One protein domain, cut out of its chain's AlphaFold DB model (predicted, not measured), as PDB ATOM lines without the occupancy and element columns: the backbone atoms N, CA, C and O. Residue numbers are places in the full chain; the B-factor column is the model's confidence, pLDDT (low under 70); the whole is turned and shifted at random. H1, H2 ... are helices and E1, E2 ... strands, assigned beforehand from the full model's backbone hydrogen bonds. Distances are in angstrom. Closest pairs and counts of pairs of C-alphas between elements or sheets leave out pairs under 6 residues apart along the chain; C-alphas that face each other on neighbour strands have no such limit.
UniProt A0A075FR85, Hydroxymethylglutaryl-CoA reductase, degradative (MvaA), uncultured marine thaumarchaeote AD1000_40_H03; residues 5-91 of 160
ATOM      1  N   LYS A   5      26.695  -9.374 168.421       91.56
ATOM      2  CA  LYS A   5      27.332  -8.799 167.228       91.56
ATOM      3  C   LYS A   5      28.602  -8.013 167.553       91.56
ATOM      4  O   LYS A   5      29.614  -8.159 166.876       91.56
ATOM      5  N   GLU A   6      28.595  -7.230 168.634       94.25
ATOM      6  CA  GLU A   6      29.801  -6.529 169.096       94.25
ATOM      7  C   GLU A   6      30.885  -7.497 169.584       94.25
ATOM      8  O   GLU A   6      32.071  -7.245 169.376       94.25
ATOM      9  N   ARG A   7      30.507  -8.603 170.243       94.38
ATOM     10  CA  ARG A   7      31.470  -9.638 170.650       94.38
ATOM     11  C   ARG A   7      32.072 -10.333 169.430       94.38
ATOM     12  O   ARG A   7      33.293 -10.429 169.365       94.38
ATOM     13  N   LEU A   8      31.245 -10.744 168.468       93.44
ATOM     14  CA  LEU A   8      31.686 -11.373 167.219       93.44
ATOM     15  C   LEU A   8      32.603 -10.449 166.415       93.44
ATOM     16  O   LEU A   8      33.663 -10.886 165.994       93.44
ATOM     17  N   SER A   9      32.276  -9.160 166.294       94.19
ATOM     18  CA  SER A   9      33.139  -8.188 165.606       94.19
ATOM     19  C   SER A   9      34.515  -8.052 166.269       94.19
ATOM     20  O   SER A   9      35.536  -8.038 165.586       94.19
ATOM     21  N   VAL A  10      34.573  -8.006 167.605       94.56
ATOM     22  CA  VAL A  10      35.852  -7.933 168.334       94.56
ATOM     23  C   VAL A  10      36.681  -9.201 168.128       94.56
ATOM     24  O   VAL A  10      37.885  -9.106 167.904       94.56
ATOM     25  N   VAL A  11      36.047 -10.375 168.202       94.56
ATOM     26  CA  VAL A  11      36.714 -11.667 167.981       94.56
ATOM     27  C   VAL A  11      37.196 -11.785 166.537       94.56
ATOM     28  O   VAL A  11      38.353 -12.127 166.318       94.56
ATOM     29  N   GLY A  12      36.347 -11.432 165.570       95.25
ATOM     30  CA  GLY A  12      36.660 -11.453 164.146       95.25
ATOM     31  C   GLY A  12      37.846 -10.565 163.801       95.25
ATOM     32  O   GLY A  12      38.788 -11.033 163.176       95.25
ATOM     33  N   ASN A  13      37.867  -9.329 164.306       96.12
ATOM     34  CA  ASN A  13      38.991  -8.415 164.098       96.12
ATOM     35  C   ASN A  13      40.286  -8.915 164.754       96.12
ATOM     36  O   ASN A  13      41.366  -8.714 164.212       96.12
ATOM     37  N   PHE A  14      40.200  -9.548 165.929       95.81
ATOM     38  CA  PHE A  14      41.381 -10.078 166.614       95.81
ATOM     39  C   PHE A  14      41.972 -11.295 165.891       95.81
ATOM     40  O   PHE A  14      43.190 -11.418 165.786       95.81
ATOM     41  N   ALA A  15      41.115 -12.204 165.420       94.75
ATOM     42  CA  ALA A  15      41.516 -13.461 164.793       94.75
ATOM     43  C   ALA A  15      41.584 -13.397 163.254       94.75
ATOM     44  O   ALA A  15      41.933 -14.396 162.634       94.75
ATOM     45  N   ASN A  16      41.298 -12.236 162.652       96.06
ATOM     46  CA  ASN A  16      41.166 -12.035 161.203       96.06
ATOM     47  C   ASN A  16      40.176 -13.011 160.547       96.06
ATOM     48  O   ASN A  16      40.473 -13.590 159.504       96.06
ATOM     49  N   LEU A  17      39.010 -13.201 161.173       95.50
ATOM     50  CA  LEU A  17      37.965 -14.069 160.635       95.50
ATOM     51  C   LEU A  17      37.268 -13.413 159.444       95.50
ATOM     52  O   LEU A  17      36.980 -12.214 159.447       95.50
ATOM     53  N   THR A  18      36.960 -14.232 158.451       95.81
ATOM     54  CA  THR A  18      36.119 -13.883 157.307       95.81
ATOM     55  C   THR A  18      34.651 -13.739 157.719       95.81
ATOM     56  O   THR A  18      34.222 -14.226 158.766       95.81
ATOM     57  N   GLU A  19      33.845 -13.095 156.870       92.88
ATOM     58  CA  GLU A  19      32.393 -12.988 157.089       92.88
ATOM     59  C   GLU A  19      31.732 -14.371 157.177       92.88
ATOM     60  O   GLU A  19      30.921 -14.606 158.067       92.88
ATOM     61  N   GLN A  20      32.165 -15.317 156.339       91.62
ATOM     62  CA  GLN A  20      31.677 -16.700 156.349       91.62
ATOM     63  C   GLN A  20      31.981 -17.410 157.678       91.62
ATOM     64  O   GLN A  20      31.133 -18.111 158.220       91.62
ATOM     65  N   GLU A  21      33.171 -17.207 158.248       92.62
ATOM     66  CA  GLU A  21      33.528 -17.780 159.553       92.62
ATOM     67  C   GLU A  21      32.733 -17.146 160.703       92.62
ATOM     68  O   GLU A  21      32.376 -17.832 161.663       92.62
ATOM     69  N   LEU A  22      32.413 -15.853 160.612       91.69
ATOM     70  CA  LEU A  22      31.550 -15.184 161.587       91.69
ATOM     71  C   LEU A  22      30.104 -15.685 161.513       91.69
ATOM     72  O   LEU A  22      29.492 -15.892 162.560       91.69
ATOM     73  N   GLU A  23      29.583 -15.936 160.310       89.94
ATOM     74  CA  GLU A  23      28.257 -16.536 160.109       89.94
ATOM     75  C   GLU A  23      28.165 -17.936 160.730       89.94
ATOM     76  O   GLU A  23      27.160 -18.266 161.363       89.94
ATOM     77  N   ILE A  24      29.230 -18.743 160.632       90.12
ATOM     78  CA  ILE A  24      29.299 -20.062 161.284       90.12
ATOM     79  C   ILE A  24      29.155 -19.932 162.807       90.12
ATOM     80  O   ILE A  24      28.433 -20.717 163.421       90.12
ATOM     81  N   LEU A  25      29.814 -18.942 163.419       89.50
ATOM     82  CA  LEU A  25      29.752 -18.702 164.867       89.50
ATOM     83  C   LEU A  25      28.419 -18.095 165.327       89.50
ATOM     84  O   LEU A  25      28.027 -18.279 166.480       89.50
ATOM     85  N   GLU A  26      27.746 -17.338 164.460       86.25
ATOM     86  CA  GLU A  26      26.418 -16.780 164.732       86.25
ATOM     87  C   GLU A  26      25.314 -17.844 164.613       86.25
ATOM     88  O   GLU A  26      24.274 -17.737 165.268       86.25
ATOM     89  N   ASN A  27      25.545 -18.895 163.822       82.25
ATOM     90  CA  ASN A  27      24.573 -19.955 163.609       82.25
ATOM     91  C   ASN A  27      24.358 -20.818 164.868       82.25
ATOM     92  O   ASN A  27      25.282 -21.387 165.453       82.25
ATOM     93  N   ALA A  28      23.091 -20.982 165.248       70.25
ATOM     94  CA  ALA A  28      22.672 -21.756 166.411       70.25
ATOM     95  C   ALA A  28      22.877 -23.279 166.273       70.25
ATOM     96  O   ALA A  28      22.703 -23.988 167.259       70.25
ATOM     97  N   THR A  29      23.255 -23.802 165.097       74.88
ATOM     98  CA  THR A  29      23.494 -25.248 164.899       74.88
ATOM     99  C   THR A  29      24.783 -25.763 165.548       74.88
ATOM    100  O   THR A  29      25.023 -26.970 165.555       74.88
ATOM    101  N   GLY A  30      25.621 -24.884 166.112       71.38
ATOM    102  CA  GLY A  30      26.909 -25.271 166.700       71.38
ATOM    103  C   GLY A  30      28.007 -25.510 165.659       71.38
ATOM    104  O   GLY A  30      28.982 -26.198 165.943       71.38
ATOM    105  N   GLY A  31      27.846 -24.953 164.455       83.44
ATOM    106  CA  GLY A  31      28.872 -24.945 163.411       83.44
ATOM    107  C   GLY A  31      28.974 -26.217 162.566       83.44
ATOM    108  O   GLY A  31      29.846 -26.289 161.705       83.44
ATOM    109  N   ILE A  32      28.088 -27.197 162.767       89.06
ATOM    110  CA  ILE A  32      27.991 -28.402 161.931       89.06
ATOM    111  C   ILE A  32      26.558 -28.592 161.426       89.06
ATOM    112  O   ILE A  32      25.593 -28.303 162.137       89.06
ATOM    113  N   ASP A  33      26.409 -29.073 160.193       89.12
ATOM    114  CA  ASP A  33      25.117 -29.524 159.672       89.12
ATOM    115  C   ASP A  33      24.898 -31.022 159.948       89.12
ATOM    116  O   ASP A  33      25.814 -31.754 160.335       89.12
ATOM    117  N   TYR A  34      23.667 -31.491 159.738       90.19
ATOM    118  CA  TYR A  34      23.330 -32.896 159.966       90.19
ATOM    119  C   TYR A  34      24.099 -33.855 159.044       90.19
ATOM    120  O   TYR A  34      24.461 -34.943 159.474       90.19
ATOM    121  N   SER A  35      24.407 -33.461 157.805       93.06
ATOM    122  CA  SER A  35      25.132 -34.323 156.861       93.06
ATOM    123  C   SER A  35      26.577 -34.592 157.292       93.06
ATOM    124  O   SER A  35      27.128 -35.653 156.998       93.06
ATOM    125  N   HIS A  36      27.190 -33.635 157.993       92.56
ATOM    126  CA  HIS A  36      28.476 -33.819 158.647       92.56
ATOM    127  C   HIS A  36      28.322 -34.682 159.899       92.56
ATOM    128  O   HIS A  36      29.075 -35.638 160.054       92.56
ATOM    129  N   ALA A  37      27.326 -34.404 160.745       92.56
ATOM    130  CA  ALA A  37      27.079 -35.178 161.963       92.56
ATOM    131  C   ALA A  37      26.831 -36.676 161.684       92.56
ATOM    132  O   ALA A  37      27.396 -37.523 162.370       92.56
ATOM    133  N   ASP A  38      26.069 -36.999 160.635       95.75
ATOM    134  CA  ASP A  38      25.760 -38.371 160.197       95.75
ATOM    135  C   ASP A  38      26.992 -39.162 159.724       95.75
ATOM    136  O   ASP A  38      27.028 -40.385 159.785       95.75
ATOM    137  N   LYS A  39      28.053 -38.465 159.302       97.12
ATOM    138  CA  LYS A  39      29.338 -39.085 158.935       97.12
ATOM    139  C   LYS A  39      30.313 -39.191 160.105       97.12
ATOM    140  O   LYS A  39      31.334 -39.861 159.970       97.12
ATOM    141  N   MET A  40      30.058 -38.481 161.203       95.19
ATOM    142  CA  MET A  40      30.957 -38.443 162.359       95.19
ATOM    143  C   MET A  40      30.733 -39.615 163.313       95.19
ATOM    144  O   MET A  40      31.697 -40.061 163.933       95.19
ATOM    145  N   ILE A  41      29.489 -40.079 163.454       96.06
ATOM    146  CA  ILE A  41      29.109 -41.171 164.361       96.06
ATOM    147  C   ILE A  41      28.051 -42.069 163.718       96.06
ATOM    148  O   ILE A  41      27.282 -41.628 162.866       96.06
ATOM    149  N   GLU A  42      27.956 -43.313 164.173       96.69
ATOM    150  CA  GLU A  42      26.881 -44.217 163.779       96.69
ATOM    151  C   GLU A  42      25.538 -43.823 164.422       96.69
ATOM    152  O   GLU A  42      25.479 -43.366 165.564       96.69
ATOM    153  N   ASN A  43      24.433 -44.080 163.709       96.06
ATOM    154  CA  ASN A  43      23.056 -43.850 164.176       96.06
ATOM    155  C   ASN A  43      22.770 -42.402 164.624       96.06
ATOM    156  O   ASN A  43      21.998 -42.178 165.561       96.06
ATOM    157  N   ALA A  44      23.370 -41.408 163.967       95.88
ATOM    158  CA  ALA A  44      23.091 -40.008 164.256       95.88
ATOM    159  C   ALA A  44      21.626 -39.657 163.929       95.88
ATOM    160  O   ALA A  44      21.173 -39.786 162.794       95.88
ATOM    161  N   ILE A  45      20.883 -39.143 164.911       94.94
ATOM    162  CA  ILE A  45      19.484 -38.696 164.733       94.94
ATOM    163  C   ILE A  45      19.306 -37.178 164.883       94.94
ATOM    164  O   ILE A  45      18.188 -36.672 164.839       94.94
ATOM    165  N   GLY A  46      20.400 -36.443 165.086       91.81
ATOM    166  CA  GLY A  46      20.390 -34.994 165.248       91.81
ATOM    167  C   GLY A  46      21.722 -34.457 165.757       91.81
ATOM    168  O   GLY A  46      22.711 -35.185 165.834       91.81
ATOM    169  N   THR A  47      21.733 -33.177 166.118       91.06
ATOM    170  CA  THR A  47      22.876 -32.489 166.728       91.06
ATOM    171  C   THR A  47      22.499 -31.944 168.104       91.06
ATOM    172  O   THR A  47      21.328 -31.703 168.402       91.06
ATOM    173  N   PHE A  48      23.504 -31.757 168.956       89.69
ATOM    174  CA  PHE A  48      23.359 -31.115 170.257       89.69
ATOM    175  C   PHE A  48      24.334 -29.944 170.341       89.69
ATOM    176  O   PHE A  48      25.521 -30.105 170.058       89.69
ATOM    177  N   SER A  49      23.837 -28.770 170.722       88.88
ATOM    178  CA  SER A  49      24.631 -27.540 170.771       88.88
ATOM    179  C   SER A  49      24.863 -27.103 172.214       88.88
ATOM    180  O   SER A  49      23.940 -27.089 173.028       88.88
ATOM    181  N   LEU A  50      26.100 -26.699 172.514       91.31
ATOM    182  CA  LEU A  50      26.500 -26.103 173.788       91.31
ATOM    183  C   LEU A  50      26.942 -24.647 173.589       91.31
ATOM    184  O   LEU A  50      27.473 -24.317 172.525       91.31
ATOM    185  N   PRO A  51      26.765 -23.768 174.596       91.38
ATOM    186  CA  PRO A  51      27.241 -22.396 174.508       91.38
ATOM    187  C   PRO A  51      28.753 -22.337 174.274       91.38
ATOM    188  O   PRO A  51      29.528 -22.968 174.994       91.38
ATOM    189  N   ILE A  52      29.170 -21.516 173.309       92.88
ATOM    190  CA  ILE A  52      30.566 -21.136 173.105       92.88
ATOM    191  C   ILE A  52      30.811 -19.730 173.661       92.88
ATOM    192  O   ILE A  52      30.133 -18.759 173.325       92.88
ATOM    193  N   GLY A  53      31.798 -19.619 174.541       94.12
ATOM    194  CA  GLY A  53      32.302 -18.370 175.090       94.12
ATOM    195  C   GLY A  53      33.762 -18.145 174.717       94.12
ATOM    196  O   GLY A  53      34.478 -19.064 174.334       94.12
ATOM    197  N   ILE A  54      34.218 -16.902 174.865       96.44
ATOM    198  CA  ILE A  54      35.622 -16.534 174.677       96.44
ATOM    199  C   ILE A  54      36.170 -16.032 176.005       96.44
ATOM    200  O   ILE A  54      35.721 -14.999 176.514       96.44
ATOM    201  N   ALA A  55      37.157 -16.735 176.554       97.75
ATOM    202  CA  ALA A  55      37.922 -16.230 177.677       97.75
ATOM    203  C   ALA A  55      39.013 -15.266 177.193       97.75
ATOM    204  O   ALA A  55      39.716 -15.503 176.209       97.75
ATOM    205  N   THR A  56      39.119 -14.141 177.891       96.69
ATOM    206  CA  THR A  56      39.933 -12.981 177.499       96.69
ATOM    207  C   THR A  56      41.109 -12.767 178.453       96.69
ATOM    208  O   THR A  56      41.156 -13.343 179.538       96.69
ATOM    209  N   ASN A  57      42.026 -11.869 178.082       97.62
ATOM    210  CA  ASN A  57      43.199 -11.436 178.862       97.62
ATOM    211  C   ASN A  57      44.341 -12.454 178.984       97.62
ATOM    212  O   ASN A  57      45.342 -12.138 179.630       97.62
ATOM    213  N   PHE A  58      44.237 -13.630 178.365       98.38
ATOM    214  CA  PHE A  58      45.325 -14.601 178.363       98.38
ATOM    215  C   PHE A  58      46.526 -14.047 177.599       98.38
ATOM    216  O   PHE A  58      46.435 -13.706 176.421       98.38
ATOM    217  N   GLN A  59      47.652 -13.965 178.299       98.19
ATOM    218  CA  GLN A  59      48.969 -13.757 177.717       98.19
ATOM    219  C   GLN A  59      49.798 -14.985 178.069       98.19
ATOM    220  O   GLN A  59      49.972 -15.275 179.251       98.19
ATOM    221  N   ILE A  60      50.243 -15.733 177.066       98.25
ATOM    222  CA  ILE A  60      51.008 -16.969 177.236       98.25
ATOM    223  C   ILE A  60      52.299 -16.806 176.449       98.25
ATOM    224  O   ILE A  60      52.250 -16.572 175.241       98.25
ATOM    225  N   ASN A  61      53.440 -16.914 177.130       97.50
ATOM    226  CA  ASN A  61      54.758 -16.662 176.543       97.50
ATOM    227  C   ASN A  61      54.787 -15.318 175.791       97.50
ATOM    228  O   ASN A  61      55.113 -15.266 174.610       97.50
ATOM    229  N   GLU A  62      54.352 -14.252 176.474       97.00
ATOM    230  CA  GLU A  62      54.316 -12.863 175.973       97.00
ATOM    231  C   GLU A  62      53.354 -12.603 174.798       97.00
ATOM    232  O   GLU A  62      53.176 -11.454 174.393       97.00
ATOM    233  N   LYS A  63      52.652 -13.627 174.302       97.12
ATOM    234  CA  LYS A  63      51.682 -13.511 173.213       97.12
ATOM    235  C   LYS A  63      50.246 -13.550 173.722       97.12
ATOM    236  O   LYS A  63      49.900 -14.345 174.595       97.12
ATOM    237  N   ASP A  64      49.408 -12.695 173.146       97.12
ATOM    238  CA  ASP A  64      47.993 -12.598 173.486       97.12
ATOM    239  C   ASP A  64      47.162 -13.664 172.786       97.12
ATOM    240  O   ASP A  64      47.320 -13.910 171.588       97.12
ATOM    241  N   TYR A  65      46.239 -14.255 173.541       97.56
ATOM    242  CA  TYR A  65      45.306 -15.255 173.049       97.56
ATOM    243  C   TYR A  65      43.882 -14.953 173.513       97.56
ATOM    244  O   TYR A  65      43.630 -14.583 174.665       97.56
ATOM    245  N   LEU A  66      42.937 -15.171 172.604       97.38
ATOM    246  CA  LEU A  66      41.539 -15.404 172.935       97.38
ATOM    247  C   LEU A  66      41.335 -16.915 173.013       97.38
ATOM    248  O   LEU A  66      41.744 -17.628 172.099       97.38
ATOM    249  N   ILE A  67      40.740 -17.399 174.104       97.62
ATOM    250  CA  ILE A  67      40.576 -18.836 174.352       97.62
ATOM    251  C   ILE A  67      39.101 -19.213 174.174       97.62
ATOM    252  O   ILE A  67      38.281 -18.815 175.008       97.62
ATOM    253  N   PRO A  68      38.733 -19.955 173.114       96.12
ATOM    254  CA  PRO A  68      37.394 -20.512 172.974       96.12
ATOM    255  C   PRO A  68      37.107 -21.547 174.062       96.12
ATOM    256  O   PRO A  68      37.950 -22.386 174.371       96.12
ATOM    257  N   MET A  69      35.913 -21.486 174.645       97.31
ATOM    258  CA  MET A  69      35.438 -22.412 175.673       97.31
ATOM    259  C   MET A  69      34.008 -22.836 175.343       97.31
ATOM    260  O   MET A  69      33.153 -21.974 175.167       97.31
ATOM    261  N   VAL A  70      33.743 -24.140 175.292       95.31
ATOM    262  CA  VAL A  70      32.392 -24.695 175.120       95.31
ATOM    263  C   VAL A  70      31.961 -25.294 176.453       95.31
ATOM    264  O   VAL A  70      32.559 -26.272 176.892       95.31
ATOM    265  N   ILE A  71      31.001 -24.658 177.131       96.69
ATOM    266  CA  ILE A  71      30.566 -25.043 178.482       96.69
ATOM    267  C   ILE A  71      29.189 -24.454 178.817       96.69
ATOM    268  O   ILE A  71      28.878 -23.326 178.434       96.69
ATOM    269  N   GLU A  72      28.361 -25.207 179.539       96.06
ATOM    270  CA  GLU A  72      27.028 -24.798 179.999       96.06
ATOM    271  C   GLU A  72      27.046 -24.091 181.360       96.06
ATOM    272  O   GLU A  72      26.130 -23.328 181.674       96.06
ATOM    273  N   GLU A  73      28.083 -24.330 182.165       97.62
ATOM    274  CA  GLU A  73      28.163 -23.814 183.527       97.62
ATOM    275  C   GLU A  73      28.359 -22.282 183.546       97.62
ATOM    276  O   GLU A  73      29.337 -21.752 182.993       97.62
ATOM    277  N   PRO A  74      27.459 -21.529 184.214       95.56
ATOM    278  CA  PRO A  74      27.602 -20.089 184.355       95.56
ATOM    279  C   PRO A  74      28.908 -19.698 185.050       95.56
ATOM    280  O   PRO A  74      29.444 -20.402 185.895       95.56
ATOM    281  N   SER A  75      29.384 -18.489 184.764       96.62
ATOM    282  CA  SER A  75      30.566 -17.878 185.393       96.62
ATOM    283  C   SER A  75      31.925 -18.496 185.056       96.62
ATOM    284  O   SER A  75      32.909 -17.779 185.222       96.62
ATOM    285  N   VAL A  76      32.032 -19.716 184.515       98.25
ATOM    286  CA  VAL A  76      33.336 -20.340 184.199       98.25
ATOM    287  C   VAL A  76      34.181 -19.457 183.273       98.25
ATOM    288  O   VAL A  76      35.303 -19.077 183.610       98.25
ATOM    289  N   VAL A  77      33.623 -19.018 182.140       98.00
ATOM    290  CA  VAL A  77      34.327 -18.145 181.177       98.00
ATOM    291  C   VAL A  77      34.720 -16.797 181.802       98.00
ATOM    292  O   VAL A  77      35.798 -16.252 181.531       98.00
ATOM    293  N   ALA A  78      33.857 -16.250 182.664       97.38
ATOM    294  CA  ALA A  78      34.094 -14.980 183.345       97.38
ATOM    295  C   ALA A  78      35.203 -15.099 184.401       97.38
ATOM    296  O   ALA A  78      36.088 -14.242 184.459       97.38
ATOM    297  N   ALA A  79      35.187 -16.173 185.193       98.31
ATOM    298  CA  ALA A  79      36.198 -16.485 186.192       98.31
ATOM    299  C   ALA A  79      37.565 -16.696 185.533       98.31
ATOM    300  O   ALA A  79      38.528 -16.030 185.918       98.31
ATOM    301  N   SER A  80      37.632 -17.504 184.468       98.31
ATOM    302  CA  SER A  80      38.849 -17.712 183.673       98.31
ATOM    303  C   SER A  80      39.409 -16.393 183.134       98.31
ATOM    304  O   SER A  80      40.589 -16.090 183.313       98.31
ATOM    305  N   SER A  81      38.550 -15.543 182.555       98.19
ATOM    306  CA  SER A  81      38.957 -14.222 182.050       98.19
ATOM    307  C   SER A  81      39.484 -13.297 183.150       98.19
ATOM    308  O   SER A  81      40.425 -12.528 182.930       98.19
ATOM    309  N   LYS A  82      38.868 -13.334 184.339       98.31
ATOM    310  CA  LYS A  82      39.265 -12.516 185.489       98.31
ATOM    311  C   LYS A  82      40.601 -12.978 186.063       98.31
ATOM    312  O   LYS A  82      41.451 -12.129 186.329       98.31
ATOM    313  N   ALA A  83      40.798 -14.286 186.210       98.31
ATOM    314  CA  ALA A  83      42.058 -14.871 186.656       98.31
ATOM    315  C   ALA A  83      43.197 -14.538 185.681       98.31
ATOM    316  O   ALA A  83      44.236 -14.032 186.103       98.31
ATOM    317  N   ALA A  84      42.968 -14.697 184.373       98.38
ATOM    318  CA  ALA A  84      43.943 -14.333 183.347       98.38
ATOM    319  C   ALA A  84      44.311 -12.844 183.390       98.38
ATOM    320  O   ALA A  84      45.485 -12.493 183.290       98.38
ATOM    321  N   LYS A  85      43.336 -11.954 183.630       98.25
ATOM    322  CA  LYS A  85      43.603 -10.519 183.811       98.25
ATOM    323  C   LYS A  85      44.539 -10.241 184.989       98.25
ATOM    324  O   LYS A  85      45.403  -9.380 184.876       98.25
ATOM    325  N   ILE A  86      44.363 -10.947 186.108       98.31
ATOM    326  CA  ILE A  86      45.223 -10.814 187.294       98.31
ATOM    327  C   ILE A  86      46.629 -11.348 186.995       98.31
ATOM    328  O   ILE A  86      47.613 -10.672 187.297       98.31
ATOM    329  N   ALA A  87      46.737 -12.516 186.356       98.19
ATOM    330  CA  ALA A  87      48.019 -13.098 185.957       98.19
ATOM    331  C   ALA A  87      48.793 -12.176 185.002       98.19
ATOM    332  O   ALA A  87      49.994 -11.976 185.160       98.19
ATOM    333  N   ARG A  88      48.097 -11.533 184.059       97.62
ATOM    334  CA  ARG A  88      48.693 -10.605 183.090       97.62
ATOM    335  C   ARG A  88      49.412  -9.421 183.741       97.62
ATOM    336  O   ARG A  88      50.468  -9.030 183.261       97.62
ATOM    337  N   ILE A  89      48.894  -8.889 184.854       97.44
ATOM    338  CA  ILE A  89      49.556  -7.809 185.618       97.44
ATOM    339  C   ILE A  89      50.947  -8.250 186.116       97.44
ATOM    340  O   ILE A  89      51.832  -7.419 186.289       97.44
ATOM    341  N   HIS A  90      51.153  -9.556 186.281       96.88
ATOM    342  CA  HIS A  90      52.395 -10.171 186.746       96.88
ATOM    343  C   HIS A  90      53.215 -10.809 185.606       96.88
ATOM    344  O   HIS A  90      54.082 -11.638 185.865       96.88
ATOM    345  N   GLY A  91      52.952 -10.438 184.346       95.62
ATOM    346  CA  GLY A  91      53.675 -10.952 183.172       95.62
ATOM    347  C   GLY A  91      53.007 -12.134 182.461       95.62
ATOM    348  O   GLY A  91      53.605 -12.722 181.562       95.62
TER     349      GLY A  91
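What this domain is: This is residues 5 to 91 of the 160 residues of the protein "Hydroxymethylglutaryl-CoA reductase, degradative (MvaA)" of uncultured marine thaumarchaeote AD1000_40_H03 (UniProt A0A075FR85). A two-stranded hairpin, E1 and E2, has the long helix H4 packed along E1, while the short helix H1 comes near E2 on the far side from H4, and H2 touches H1 but is apart from both strands. H3 lies far out at one end of the long axis, joined to H2 by a short link of 7 residues and to E1 by a long link of 11 residues. The printed part has 87 residues with four named helices and two named strands, in the order H1 H2 H3 E1 E2 H4; the sheet, E1 - E2, is antiparallel and the class is mixed, helices and strands. The whole is loose, with a radius of gyration of the C-alphas of 15.9 A, and elongated, spanning 50 by 28 by 24 A.

Where its parts are: Find C-alpha 5 at (27.332, -8.799, 167.228); from there H1 runs to residue 15, 15.1 A. Next come H2, residues 19 to 26, 10.4 A, and H3, residues 34 to 40, 9.7 A. E1, residues 52 to 60, spans 21.3 A and bends by 72 degrees at residue 57; E2, residues 63 to 70, spans 22.4 A. H4, residues 76 to 89, covers 20.5 A and ends at C-alpha 89, (49.556, -7.809, 185.618).

How they stand to each other: In the hairpin E1 and E2, look for N 53 and O 69, 2.8 A apart, within hydrogen-bond range. The closest C-alphas of E1 and H4 are those of Thr 56 and Ser 81, 4.8 A. H1 and H2 touch at Leu 8 and Leu 22, their closest C-alphas, 6.8 A, at a steep tilt of 53 degrees, opposite ways. H1 and H4 are apart. In H1 and H2 every O i to N i+4 pair is within hydrogen-bond range; H3 has 2 of 3, H4 9 of 10.

The domain as a whole: The C-alphas of Asn 43 and His 90, the two farthest apart, are 50.0 A apart. The printed part has no cut; the link from H3 to E1 is long, and no printed residue is under 70 in pLDDT.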